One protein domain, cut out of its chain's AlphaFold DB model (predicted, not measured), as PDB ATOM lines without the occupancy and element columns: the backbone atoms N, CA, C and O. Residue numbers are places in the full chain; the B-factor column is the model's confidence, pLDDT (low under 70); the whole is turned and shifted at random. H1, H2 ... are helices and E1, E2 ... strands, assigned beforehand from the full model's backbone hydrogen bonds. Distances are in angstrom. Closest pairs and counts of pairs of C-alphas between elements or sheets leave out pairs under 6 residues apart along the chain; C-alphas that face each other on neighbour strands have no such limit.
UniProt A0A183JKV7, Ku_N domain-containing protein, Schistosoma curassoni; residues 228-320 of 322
ATOM      1  N   ASN A 228      42.296  21.935  13.193       90.38
ATOM      2  CA  ASN A 228      42.108  22.586  11.898       90.38
ATOM      3  C   ASN A 228      41.642  24.032  12.111       90.38
ATOM      4  O   ASN A 228      40.673  24.263  12.837       90.38
ATOM      5  N   VAL A 229      42.298  24.994  11.466       92.00
ATOM      6  CA  VAL A 229      41.907  26.412  11.481       92.00
ATOM      7  C   VAL A 229      42.266  27.078  10.153       92.00
ATOM      8  O   VAL A 229      43.193  26.655   9.471       92.00
ATOM      9  N   GLY A 230      41.542  28.128   9.771       90.12
ATOM     10  CA  GLY A 230      41.967  29.015   8.689       90.12
ATOM     11  C   GLY A 230      42.902  30.094   9.229       90.12
ATOM     12  O   GLY A 230      42.485  30.883  10.073       90.12
ATOM     13  N   LEU A 231      44.145  30.139   8.752       91.44
ATOM     14  CA  LEU A 231      45.044  31.270   8.959       91.44
ATOM     15  C   LEU A 231      44.573  32.432   8.080       91.44
ATOM     16  O   LEU A 231      44.630  32.334   6.854       91.44
ATOM     17  N   GLN A 232      44.107  33.511   8.700       90.50
ATOM     18  CA  GLN A 232      43.671  34.720   8.002       90.50
ATOM     19  C   GLN A 232      44.818  35.728   7.900       90.50
ATOM     20  O   GLN A 232      45.441  36.082   8.907       90.50
ATOM     21  N   ILE A 233      45.088  36.181   6.675       88.56
ATOM     22  CA  ILE A 233      46.052  37.240   6.361       88.56
ATOM     23  C   ILE A 233      45.252  38.412   5.783       88.56
ATOM     24  O   ILE A 233      44.824  38.375   4.626       88.56
ATOM     25  N   GLY A 234      45.014  39.431   6.610       84.56
ATOM     26  CA  GLY A 234      44.048  40.488   6.299       84.56
ATOM     27  C   GLY A 234      42.627  39.942   6.098       84.56
ATOM     28  O   GLY A 234      42.276  38.892   6.639       84.56
ATOM     29  N   ASP A 235      41.827  40.637   5.286       83.75
ATOM     30  CA  ASP A 235      40.396  40.327   5.108       83.75
ATOM     31  C   ASP A 235      40.104  39.381   3.927       83.75
ATOM     32  O   ASP A 235      39.002  38.844   3.812       83.75
ATOM     33  N   SER A 236      41.081  39.167   3.038       85.25
ATOM     34  CA  SER A 236      40.852  38.521   1.734       85.25
ATOM     35  C   SER A 236      41.471  37.130   1.602       85.25
ATOM     36  O   SER A 236      41.045  36.351   0.752       85.25
ATOM     37  N   ILE A 237      42.494  36.807   2.398       89.62
ATOM     38  CA  ILE A 237      43.271  35.572   2.245       89.62
ATOM     39  C   ILE A 237      43.049  34.686   3.465       89.62
ATOM     40  O   ILE A 237      43.335  35.076   4.594       89.62
ATOM     41  N   THR A 238      42.561  33.467   3.230       91.00
ATOM     42  CA  THR A 238      42.431  32.426   4.257       91.00
ATOM     43  C   THR A 238      43.137  31.157   3.789       91.00
ATOM     44  O   THR A 238      42.789  30.603   2.749       91.00
ATOM     45  N   ILE A 239      44.113  30.684   4.566       93.25
ATOM     46  CA  ILE A 239      44.888  29.469   4.284       93.25
ATOM     47  C   ILE A 239      44.468  28.380   5.280       93.25
ATOM     48  O   ILE A 239      44.604  28.592   6.486       93.25
ATOM     49  N   PRO A 240      43.961  27.213   4.839       93.25
ATOM     50  CA  PRO A 240      43.642  26.121   5.751       93.25
ATOM     51  C   PRO A 240      44.932  25.528   6.325       93.25
ATOM     52  O   PRO A 240      45.789  25.044   5.588       93.25
ATOM     53  N   VAL A 241      45.065  25.553   7.649       93.44
ATOM     54  CA  VAL A 241      46.214  25.001   8.371       93.44
ATOM     55  C   VAL A 241      45.756  24.022   9.447       93.44
ATOM     56  O   VAL A 241      44.630  24.073   9.947       93.44
ATOM     57  N   VAL A 242      46.659  23.117   9.816       92.31
ATOM     58  CA  VAL A 242      46.471  22.185  10.927       92.31
ATOM     59  C   VAL A 242      47.554  22.466  11.949       92.31
ATOM     60  O   VAL A 242      48.739  22.296  11.664       92.31
ATOM     61  N   GLY A 243      47.161  22.919  13.131       88.94
ATOM     62  CA  GLY A 243      48.102  23.140  14.214       88.94
ATOM     63  C   GLY A 243      48.287  21.889  15.073       88.94
ATOM     64  O   GLY A 243      47.380  21.069  15.237       88.94
ATOM     65  N   TYR A 244      49.470  21.768  15.667       88.38
ATOM     66  CA  TYR A 244      49.833  20.705  16.602       88.38
ATOM     67  C   TYR A 244      50.454  21.319  17.858       88.38
ATOM     68  O   TYR A 244      51.026  22.408  17.813       88.38
ATOM     69  N   THR A 245      50.343  20.634  18.996       85.12
ATOM     70  CA  THR A 245      50.952  21.098  20.246       85.12
ATOM     71  C   THR A 245      52.405  20.636  20.300       85.12
ATOM     72  O   THR A 245      52.684  19.462  20.572       85.12
ATOM     73  N   TYR A 246      53.328  21.570  20.062       80.56
ATOM     74  CA  TYR A 246      54.761  21.288  20.093       80.56
ATOM     75  C   TYR A 246      55.233  20.928  21.508       80.56
ATOM     76  O   TYR A 246      55.739  19.829  21.721       80.56
ATOM     77  N   ILE A 247      54.953  21.785  22.495       81.31
ATOM     78  CA  ILE A 247      55.314  21.580  23.904       81.31
ATOM     79  C   ILE A 247      54.041  21.495  24.740       81.31
ATOM     80  O   ILE A 247      53.120  22.295  24.574       81.31
ATOM     81  N   LYS A 248      53.996  20.518  25.643       80.31
ATOM     82  CA  LYS A 248      52.943  20.367  26.643       80.31
ATOM     83  C   LYS A 248      53.597  20.008  27.969       80.31
ATOM     84  O   LYS A 248      54.460  19.138  27.996       80.31
ATOM     85  N   GLU A 249      53.167  20.659  29.041       81.75
ATOM     86  CA  GLU A 249      53.589  20.304  30.392       81.75
ATOM     87  C   GLU A 249      53.147  18.870  30.725       81.75
ATOM     88  O   GLU A 249      51.998  18.480  30.474       81.75
ATOM     89  N   ALA A 250      54.082  18.065  31.232       75.12
ATOM     90  CA  ALA A 250      53.805  16.713  31.691       75.12
ATOM     91  C   ALA A 250      53.272  16.768  33.125       75.12
ATOM     92  O   ALA A 250      53.859  17.415  33.990       75.12
ATOM     93  N   HIS A 251      52.167  16.072  33.382       78.81
ATOM     94  CA  HIS A 251      51.611  15.934  34.723       78.81
ATOM     95  C   HIS A 251      51.635  14.463  35.139       78.81
ATOM     96  O   HIS A 251      51.312  13.604  34.311       78.81
ATOM     97  N   PRO A 252      51.987  14.161  36.400       78.69
ATOM     98  CA  PRO A 252      51.920  12.801  36.907       78.69
ATOM     99  C   PRO A 252      50.463  12.303  36.950       78.69
ATOM    100  O   PRO A 252      49.531  13.115  37.023       78.69
ATOM    101  N   PRO A 253      50.241  10.975  36.938       79.69
ATOM    102  CA  PRO A 253      48.920  10.399  37.153       79.69
ATOM    103  C   PRO A 253      48.300  10.865  38.477       79.69
ATOM    104  O   PRO A 253      48.985  11.064  39.480       79.69
ATOM    105  N   THR A 254      46.977  11.023  38.498       84.88
ATOM    106  CA  THR A 254      46.259  11.423  39.714       84.88
ATOM    107  C   THR A 254      46.259  10.293  40.739       84.88
ATOM    108  O   THR A 254      45.817   9.185  40.431       84.88
ATOM    109  N   MET A 255      46.665  10.582  41.977       87.94
ATOM    110  CA  MET A 255      46.531   9.636  43.087       87.94
ATOM    111  C   MET A 255      45.056   9.441  43.460       87.94
ATOM    112  O   MET A 255      44.295  10.405  43.565       87.94
ATOM    113  N   LYS A 256      44.650   8.185  43.673       87.25
ATOM    114  CA  LYS A 256      43.302   7.830  44.138       87.25
ATOM    115  C   LYS A 256      43.308   7.672  45.657       87.25
ATOM    116  O   LYS A 256      44.160   6.977  46.198       87.25
ATOM    117  N   ILE A 257      42.343   8.293  46.333       90.00
ATOM    118  CA  ILE A 257      42.111   8.081  47.768       90.00
ATOM    119  C   ILE A 257      41.339   6.769  47.924       90.00
ATOM    120  O   ILE A 257      40.313   6.583  47.269       90.00
ATOM    121  N   LEU A 258      41.833   5.879  48.782       93.06
ATOM    122  CA  LEU A 258      41.271   4.549  49.024       93.06
ATOM    123  C   LEU A 258      40.955   4.368  50.511       93.06
ATOM    124  O   LEU A 258      41.576   4.997  51.371       93.06
ATOM    125  N   TYR A 259      39.986   3.509  50.817       93.44
ATOM    126  CA  TYR A 259      39.687   3.128  52.193       93.44
ATOM    127  C   TYR A 259      40.699   2.073  52.653       93.44
ATOM    128  O   TYR A 259      40.757   0.989  52.088       93.44
ATOM    129  N   ALA A 260      41.524   2.391  53.656       92.94
ATOM    130  CA  ALA A 260      42.655   1.535  54.034       92.94
ATOM    131  C   ALA A 260      42.267   0.090  54.424       92.94
ATOM    132  O   ALA A 260      42.962  -0.824  53.987       92.94
ATOM    133  N   PRO A 261      41.179  -0.158  55.186       95.06
ATOM    134  CA  PRO A 261      40.765  -1.524  55.518       95.06
ATOM    135  C   PRO A 261      40.255  -2.335  54.323       95.06
ATOM    136  O   PRO A 261      40.398  -3.553  54.318       95.06
ATOM    137  N   ASP A 262      39.658  -1.678  53.327       92.88
ATOM    138  CA  ASP A 262      39.188  -2.327  52.103       92.88
ATOM    139  C   ASP A 262      39.322  -1.370  50.903       92.88
ATOM    140  O   ASP A 262      38.426  -0.555  50.644       92.88
ATOM    141  N   PRO A 263      40.433  -1.471  50.147       90.38
ATOM    142  CA  PRO A 263      40.693  -0.626  48.984       90.38
ATOM    143  C   PRO A 263      39.700  -0.807  47.829       90.38
ATOM    144  O   PRO A 263      39.696   0.009  46.909       90.38
ATOM    145  N   SER A 264      38.884  -1.867  47.840       91.94
ATOM    146  CA  SER A 264      37.883  -2.114  46.801       91.94
ATOM    147  C   SER A 264      36.619  -1.264  46.979       91.94
ATOM    148  O   SER A 264      35.869  -1.062  46.020       91.94
ATOM    149  N   LEU A 265      36.394  -0.723  48.184       93.00
ATOM    150  CA  LEU A 265      35.214   0.082  48.481       93.00
ATOM    151  C   LEU A 265      35.318   1.486  47.866       93.00
ATOM    152  O   LEU A 265      36.287   2.212  48.113       93.00
ATOM    153  N   PRO A 266      34.299   1.929  47.104       87.88
ATOM    154  CA  PRO A 266      34.305   3.256  46.513       87.88
ATOM    155  C   PRO A 266      34.110   4.330  47.588       87.88
ATOM    156  O   PRO A 266      33.107   4.350  48.304       87.88
ATOM    157  N   LEU A 267      35.041   5.282  47.658       89.38
ATOM    158  CA  LEU A 267      34.897   6.475  48.487       89.38
ATOM    159  C   LEU A 267      34.114   7.561  47.747       89.38
ATOM    160  O   LEU A 267      34.398   7.888  46.594       89.38
ATOM    161  N   ARG A 268      33.150   8.173  48.441       88.50
ATOM    162  CA  ARG A 268      32.401   9.330  47.948       88.50
ATOM    163  C   ARG A 268      32.734  10.553  48.789       88.50
ATOM    164  O   ARG A 268      32.381  10.615  49.963       88.50
ATOM    165  N   ALA A 269      33.363  11.549  48.171       87.81
ATOM    166  CA  ALA A 269      33.524  12.855  48.794       87.81
ATOM    167  C   ALA A 269      32.157  13.553  48.898       87.81
ATOM    168  O   ALA A 269      31.428  13.661  47.908       87.81
ATOM    169  N   VAL A 270      31.809  14.020  50.098       89.00
ATOM    170  CA  VAL A 270      30.601  14.812  50.357       89.00
ATOM    171  C   VAL A 270      31.034  16.176  50.871       89.00
ATOM    172  O   VAL A 270      31.674  16.277  51.913       89.00
ATOM    173  N   THR A 271      30.689  17.226  50.133       90.62
ATOM    174  CA  THR A 271      30.940  18.613  50.538       90.62
ATOM    175  C   THR A 271      29.711  19.161  51.255       90.62
ATOM    176  O   THR A 271      28.606  19.088  50.718       90.62
ATOM    177  N   LYS A 272      29.909  19.720  52.450       89.38
ATOM    178  CA  LYS A 272      28.899  20.482  53.194       89.38
ATOM    179  C   LYS A 272      29.290  21.956  53.229       89.38
ATOM    180  O   LYS A 272      30.478  22.273  53.232       89.38
ATOM    181  N   TYR A 273      28.295  22.837  53.237       88.94
ATOM    182  CA  TYR A 273      28.480  24.282  53.332       88.94
ATOM    183  C   TYR A 273      27.957  24.750  54.686       88.94
ATOM    184  O   TYR A 273      26.862  24.354  55.066       88.94
ATOM    185  N   CYS A 274      28.719  25.584  55.392       88.38
ATOM    186  CA  CYS A 274      28.315  26.151  56.678       88.38
ATOM    187  C   CYS A 274      28.552  27.668  56.676       88.38
ATOM    188  O   CYS A 274      29.453  28.149  55.976       88.38
ATOM    189  N   THR A 275      27.759  28.423  57.441       87.75
ATOM    190  CA  THR A 275      28.005  29.860  57.662       87.75
ATOM    191  C   THR A 275      29.316  30.091  58.424       87.75
ATOM    192  O   THR A 275      29.784  29.224  59.159       87.75
ATOM    193  N   GLN A 276      29.932  31.264  58.238       85.06
ATOM    194  CA  GLN A 276      31.153  31.681  58.952       85.06
ATOM    195  C   GLN A 276      30.859  32.489  60.233       85.06
ATOM    196  O   GLN A 276      31.761  33.122  60.780       85.06
ATOM    197  N   ASP A 277      29.608  32.490  60.699       87.31
ATOM    198  CA  ASP A 277      29.184  33.219  61.898       87.31
ATOM    199  C   ASP A 277      29.622  32.499  63.187       87.31
ATOM    200  O   ASP A 277      30.067  31.351  63.151       87.31
ATOM    201  N   ALA A 278      29.495  33.175  64.338       80.19
ATOM    202  CA  ALA A 278      29.890  32.630  65.646       80.19
ATOM    203  C   ALA A 278      29.189  31.298  65.983       80.19
ATOM    204  O   ALA A 278      29.803  30.436  66.608       80.19
ATOM    205  N   ASP A 279      27.955  31.127  65.501       85.12
ATOM    206  CA  ASP A 279      27.201  29.878  65.549       85.12
ATOM    207  C   ASP A 279      27.010  29.344  64.110       85.12
ATOM    208  O   ASP A 279      26.172  29.862  63.363       85.12
ATOM    209  N   PRO A 280      27.797  28.342  63.672       82.94
ATOM    210  CA  PRO A 280      27.744  27.837  62.305       82.94
ATOM    211  C   PRO A 280      26.457  27.040  62.057       82.94
ATOM    212  O   PRO A 280      26.117  26.121  62.802       82.94
ATOM    213  N   SER A 281      25.765  27.365  60.967       84.75
ATOM    214  CA  SER A 281      24.573  26.646  60.501       84.75
ATOM    215  C   SER A 281      24.843  25.945  59.169       84.75
ATOM    216  O   SER A 281      25.515  26.501  58.297       84.75
ATOM    217  N   ASP A 282      24.344  24.715  59.029       87.31
ATOM    218  CA  ASP A 282      24.457  23.935  57.793       87.31
ATOM    219  C   ASP A 282      23.554  24.535  56.707       87.31
ATOM    220  O   ASP A 282      22.358  24.739  56.915       87.31
ATOM    221  N   LEU A 283      24.131  24.781  55.532       87.00
ATOM    222  CA  LEU A 283      23.460  25.340  54.363       87.00
ATOM    223  C   LEU A 283      23.274  24.281  53.280       87.00
ATOM    224  O   LEU A 283      24.150  23.441  53.030       87.00
ATOM    225  N   ASN A 284      22.162  24.372  52.551       85.56
ATOM    226  CA  ASN A 284      21.998  23.586  51.335       85.56
ATOM    227  C   ASN A 284      22.816  24.201  50.189       85.56
ATOM    228  O   ASN A 284      22.918  25.416  50.040       85.56
ATOM    229  N   SER A 285      23.345  23.357  49.306       81.38
ATOM    230  CA  SER A 285      24.008  23.772  48.064       81.38
ATOM    231  C   SER A 285      23.193  24.774  47.223       81.38
ATOM    232  O   SER A 285      23.784  25.633  46.574       81.38
ATOM    233  N   SER A 286      21.855  24.714  47.261       83.25
ATOM    234  CA  SER A 286      20.957  25.657  46.574       83.25
ATOM    235  C   SER A 286      20.932  27.068  47.172       83.25
ATOM    236  O   SER A 286      20.554  28.012  46.483       83.25
ATOM    237  N   GLU A 287      21.314  27.220  48.440       83.00
ATOM    238  CA  GLU A 287      21.340  28.502  49.160       83.00
ATOM    239  C   GLU A 287      22.667  29.246  48.935       83.00
ATOM    240  O   GLU A 287      22.764  30.459  49.125       83.00
ATOM    241  N   VAL A 288      23.696  28.537  48.461       83.62
ATOM    242  CA  VAL A 288      25.028  29.092  48.219       83.62
ATOM    243  C   VAL A 288      25.081  29.790  46.861       83.62
ATOM    244  O   VAL A 288      24.998  29.170  45.801       83.62
ATOM    245  N   THR A 289      25.301  31.108  46.876       83.19
ATOM    246  CA  THR A 289      25.496  31.904  45.655       83.19
ATOM    247  C   THR A 289      26.966  32.261  45.452       83.19
ATOM    248  O   THR A 289      27.656  32.703  46.368       83.19
ATOM    249  N   ARG A 290      27.467  32.125  44.218       82.56
ATOM    250  CA  ARG A 290      28.860  32.454  43.888       82.56
ATOM    251  C   ARG A 290      29.083  33.974  43.905       82.56
ATOM    252  O   ARG A 290      28.416  34.711  43.184       82.56
ATOM    253  N   GLY A 291      30.047  34.441  44.693       83.38
ATOM    254  CA  GLY A 291      30.421  35.856  44.787       83.38
ATOM    255  C   GLY A 291      31.713  36.206  44.043       83.38
ATOM    256  O   GLY A 291      32.519  35.332  43.716       83.38
ATOM    257  N   LYS A 292      31.927  37.499  43.782       80.12
ATOM    258  CA  LYS A 292      33.252  38.069  43.484       80.12
ATOM    259  C   LYS A 292      33.554  39.183  44.480       80.12
ATOM    260  O   LYS A 292      32.713  40.060  44.678       80.12
ATOM    261  N   ASN A 293      34.769  39.178  45.021       83.62
ATOM    262  CA  ASN A 293      35.281  40.305  45.789       83.62
ATOM    263  C   ASN A 293      35.729  41.423  44.850       83.62
ATOM    264  O   ASN A 293      36.353  41.181  43.816       83.62
ATOM    265  N   SER A 294      35.390  42.645  45.231       81.56
ATOM    266  CA  SER A 294      35.820  43.889  44.608       81.56
ATOM    267  C   SER A 294      36.189  44.874  45.715       81.56
ATOM    268  O   SER A 294      35.774  44.715  46.861       81.56
ATOM    269  N   THR A 295      36.936  45.923  45.381       80.62
ATOM    270  CA  THR A 295      37.337  46.985  46.317       80.62
ATOM    271  C   THR A 295      36.156  47.677  47.003       80.62
ATOM    272  O   THR A 295      36.327  48.236  48.078       80.62
ATOM    273  N   LYS A 296      34.955  47.631  46.410       81.88
ATOM    274  CA  LYS A 296      33.720  48.211  46.972       81.88
ATOM    275  C   LYS A 296      32.848  47.216  47.756       81.88
ATOM    276  O   LYS A 296      31.775  47.598  48.209       81.88
ATOM    277  N   GLY A 297      33.275  45.957  47.893       82.56
ATOM    278  CA  GLY A 297      32.542  44.913  48.616       82.56
ATOM    279  C   GLY A 297      32.362  43.613  47.828       82.56
ATOM    280  O   GLY A 297      32.960  43.404  46.766       82.56
ATOM    281  N   ILE A 298      31.530  42.722  48.371       80.69
ATOM    282  CA  ILE A 298      31.232  41.405  47.796       80.69
ATOM    283  C   ILE A 298      29.962  41.498  46.952       80.69
ATOM    284  O   ILE A 298      28.917  41.928  47.433       80.69
ATOM    285  N   TYR A 299      30.038  41.055  45.698       79.12
ATOM    286  CA  TYR A 299      28.895  41.042  44.788       79.12
ATOM    287  C   TYR A 299      28.498  39.607  44.453       79.12
ATOM    288  O   TYR A 299      29.298  38.849  43.896       79.12
ATOM    289  N   GLY A 300      27.249  39.244  44.752       75.69
ATOM    290  CA  GLY A 300      26.662  37.974  44.328       75.69
ATOM    291  C   GLY A 300      26.442  37.943  42.814       75.69
ATOM    292  O   GLY A 300      25.891  38.880  42.238       75.69
ATOM    293  N   LYS A 301      26.871  36.868  42.146       69.56
ATOM    294  CA  LYS A 301      26.613  36.632  40.719       69.56
ATOM    295  C   LYS A 301      26.027  35.240  40.512       69.56
ATOM    296  O   LYS A 301      26.707  34.237  40.721       69.56
ATOM    297  N   ARG A 302      24.792  35.176  40.002       71.94
ATOM    298  CA  ARG A 302      24.226  33.922  39.483       71.94
ATOM    299  C   ARG A 302      25.048  33.417  38.295       71.94
ATOM    300  O   ARG A 302      25.558  34.209  37.497       71.94
ATOM    301  N   CYS A 303      25.159  32.095  38.169       65.25
ATOM    302  CA  CYS A 303      25.914  31.447  37.094       65.25
ATOM    303  C   CYS A 303      25.421  31.855  35.697       65.25
ATOM    304  O   CYS A 303      26.243  32.156  34.837       65.25
ATOM    305  N   GLU A 304      24.104  31.954  35.499       69.69
ATOM    306  CA  GLU A 304      23.478  32.372  34.233       69.69
ATOM    307  C   GLU A 304      23.964  33.753  33.780       69.69
ATOM    308  O   GLU A 304      24.438  33.924  32.657       69.69
ATOM    309  N   VAL A 305      23.965  34.719  34.704       71.12
ATOM    310  CA  VAL A 305      24.431  36.085  34.439       71.12
ATOM    311  C   VAL A 305      25.918  36.086  34.085       71.12
ATOM    312  O   VAL A 305      26.328  36.806  33.180       71.12
ATOM    313  N   LYS A 306      26.738  35.253  34.744       71.88
ATOM    314  CA  LYS A 306      28.174  35.126  34.436       71.88
ATOM    315  C   LYS A 306      28.423  34.580  33.025       71.88
ATOM    316  O   LYS A 306      29.349  35.053  32.376       71.88
ATOM    317  N   ILE A 307      27.634  33.605  32.576       72.56
ATOM    318  CA  ILE A 307      27.757  33.002  31.237       72.56
ATOM    319  C   ILE A 307      27.319  33.995  30.153       72.56
ATOM    320  O   ILE A 307      27.933  34.060  29.090       72.56
ATOM    321  N   MET A 308      26.287  34.798  30.423       71.88
ATOM    322  CA  MET A 308      25.820  35.827  29.490       71.88
ATOM    323  C   MET A 308      26.836  36.954  29.292       71.88
ATOM    324  O   MET A 308      27.042  37.394  28.167       71.88
ATOM    325  N   ILE A 309      27.476  37.413  30.371       79.88
ATOM    326  CA  ILE A 309      28.427  38.538  30.321       79.88
ATOM    327  C   ILE A 309      29.871  38.109  30.029       79.88
ATOM    328  O   ILE A 309      30.753  38.964  29.967       79.88
ATOM    329  N   SER A 310      30.162  36.807  29.932       78.25
ATOM    330  CA  SER A 310      31.521  36.353  29.634       78.25
ATOM    331  C   SER A 310      31.864  36.648  28.182       78.25
ATOM    332  O   SER A 310      31.084  36.315  27.289       78.25
ATOM    333  N   VAL A 311      33.052  37.202  27.948       82.81
ATOM    334  CA  VAL A 311      33.597  37.357  26.598       82.81
ATOM    335  C   VAL A 311      33.691  35.976  25.952       82.81
ATOM    336  O   VAL A 311      34.309  35.067  26.507       82.81
ATOM    337  N   LYS A 312      33.041  35.818  24.798       82.00
ATOM    338  CA  LYS A 312      33.104  34.603  23.989       82.00
ATOM    339  C   LYS A 312      34.053  34.858  22.828       82.00
ATOM    340  O   LYS A 312      33.829  35.780  22.052       82.00
ATOM    341  N   CYS A 313      35.078  34.026  22.707       76.75
ATOM    342  CA  CYS A 313      35.972  34.023  21.559       76.75
ATOM    343  C   CYS A 313      35.745  32.742  20.761       76.75
ATOM    344  O   CYS A 313      35.657  31.654  21.335       76.75
ATOM    345  N   SER A 314      35.633  32.879  19.443       78.62
ATOM    346  CA  SER A 314      35.686  31.758  18.512       78.62
ATOM    347  C   SER A 314      37.138  31.376  18.227       78.62
ATOM    348  O   SER A 314      38.067  32.155  18.449       78.62
ATOM    349  N   GLN A 315      37.337  30.156  17.736       77.50
ATOM    350  CA  GLN A 315      38.641  29.702  17.276       77.50
ATOM    351  C   GLN A 315      39.040  30.492  16.023       77.50
ATOM    352  O   GLN A 315      38.342  30.437  15.013       77.50
ATOM    353  N   CYS A 316      40.141  31.240  16.097       80.38
ATOM    354  CA  CYS A 316      40.651  32.054  14.998       80.38
ATOM    355  C   CYS A 316      42.180  32.155  15.077       80.38
ATOM    356  O   CYS A 316      42.742  32.142  16.173       80.38
ATOM    357  N   LEU A 317      42.842  32.258  13.922       85.75
ATOM    358  CA  LEU A 317      44.277  32.504  13.809       85.75
ATOM    359  C   LEU A 317      44.489  33.633  12.794       85.75
ATOM    360  O   LEU A 317      44.392  33.409  11.590       85.75
ATOM    361  N   MET A 318      44.737  34.846  13.287       84.38
ATOM    362  CA  MET A 318      44.917  36.039  12.454       84.38
ATOM    363  C   MET A 318      46.361  36.520  12.546       84.38
ATOM    364  O   MET A 318      46.910  36.637  13.643       84.38
ATOM    365  N   SER A 319      46.964  36.816  11.399       76.88
ATOM    366  CA  SER A 319      48.195  37.597  11.347       76.88
ATOM    367  C   SER A 319      47.815  39.071  11.242       76.88
ATOM    368  O   SER A 319      47.279  39.509  10.224       76.88
ATOM    369  N   ASN A 320      48.049  39.829  12.313       70.19
ATOM    370  CA  ASN A 320      47.921  41.279  12.264       70.19
ATOM    371  C   ASN A 320      49.194  41.838  11.624       70.19
ATOM    372  O   ASN A 320      50.265  41.747  12.222       70.19
TER     373      ASN A 320
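This is residues 228 to 320 of the 322 residues of the protein "Ku_N domain-containing protein" of Schistosoma curassoni (UniProt A0A183JKV7). Little regular structure is here: the backbone draws a wide, flat, open ring with an empty middle, closed at one end by the small sheet E2 E1 E5, with hairpin E3-E4 and short helix H1 along one side. The printed part has 93 residues, 31 in named elements, in the order E1 E2 E3 E4 H1 E5, class mixed; sheet E2 E1 E5 is mixed, E3 E4 antiparallel. It is extended, with a radius of gyration of the C-alphas of 23.7 A, spanning 65 by 47 by 22 A.

Start at E1, residues 228 to 233, in an antiparallel hairpin with E2, residues 237 to 243; N 231 and O 239 are 2.8 A apart. E5, residues 317 to 319, is parallel to E1, with N 232 and O 317 2.9 A apart. In the hairpin of E3, residues 291 to 294, and E4, residues 297 to 300, N 292 and O 299 are 3.0 A apart. H1, residues 303 to 309, is apart from E3; its O i to N i+4 pairs are within hydrogen-bond range.

Find C-alpha 228 at (42.108, 22.586, 11.898); E1 runs 16.2 A, E2 17.9 A. E5 ends at C-alpha 319, (48.195, 37.597, 11.347).

The printed part has no cut. Residues 244 to 290 form the long link. Residues 301, 303 and 304 are under pLDDT 70.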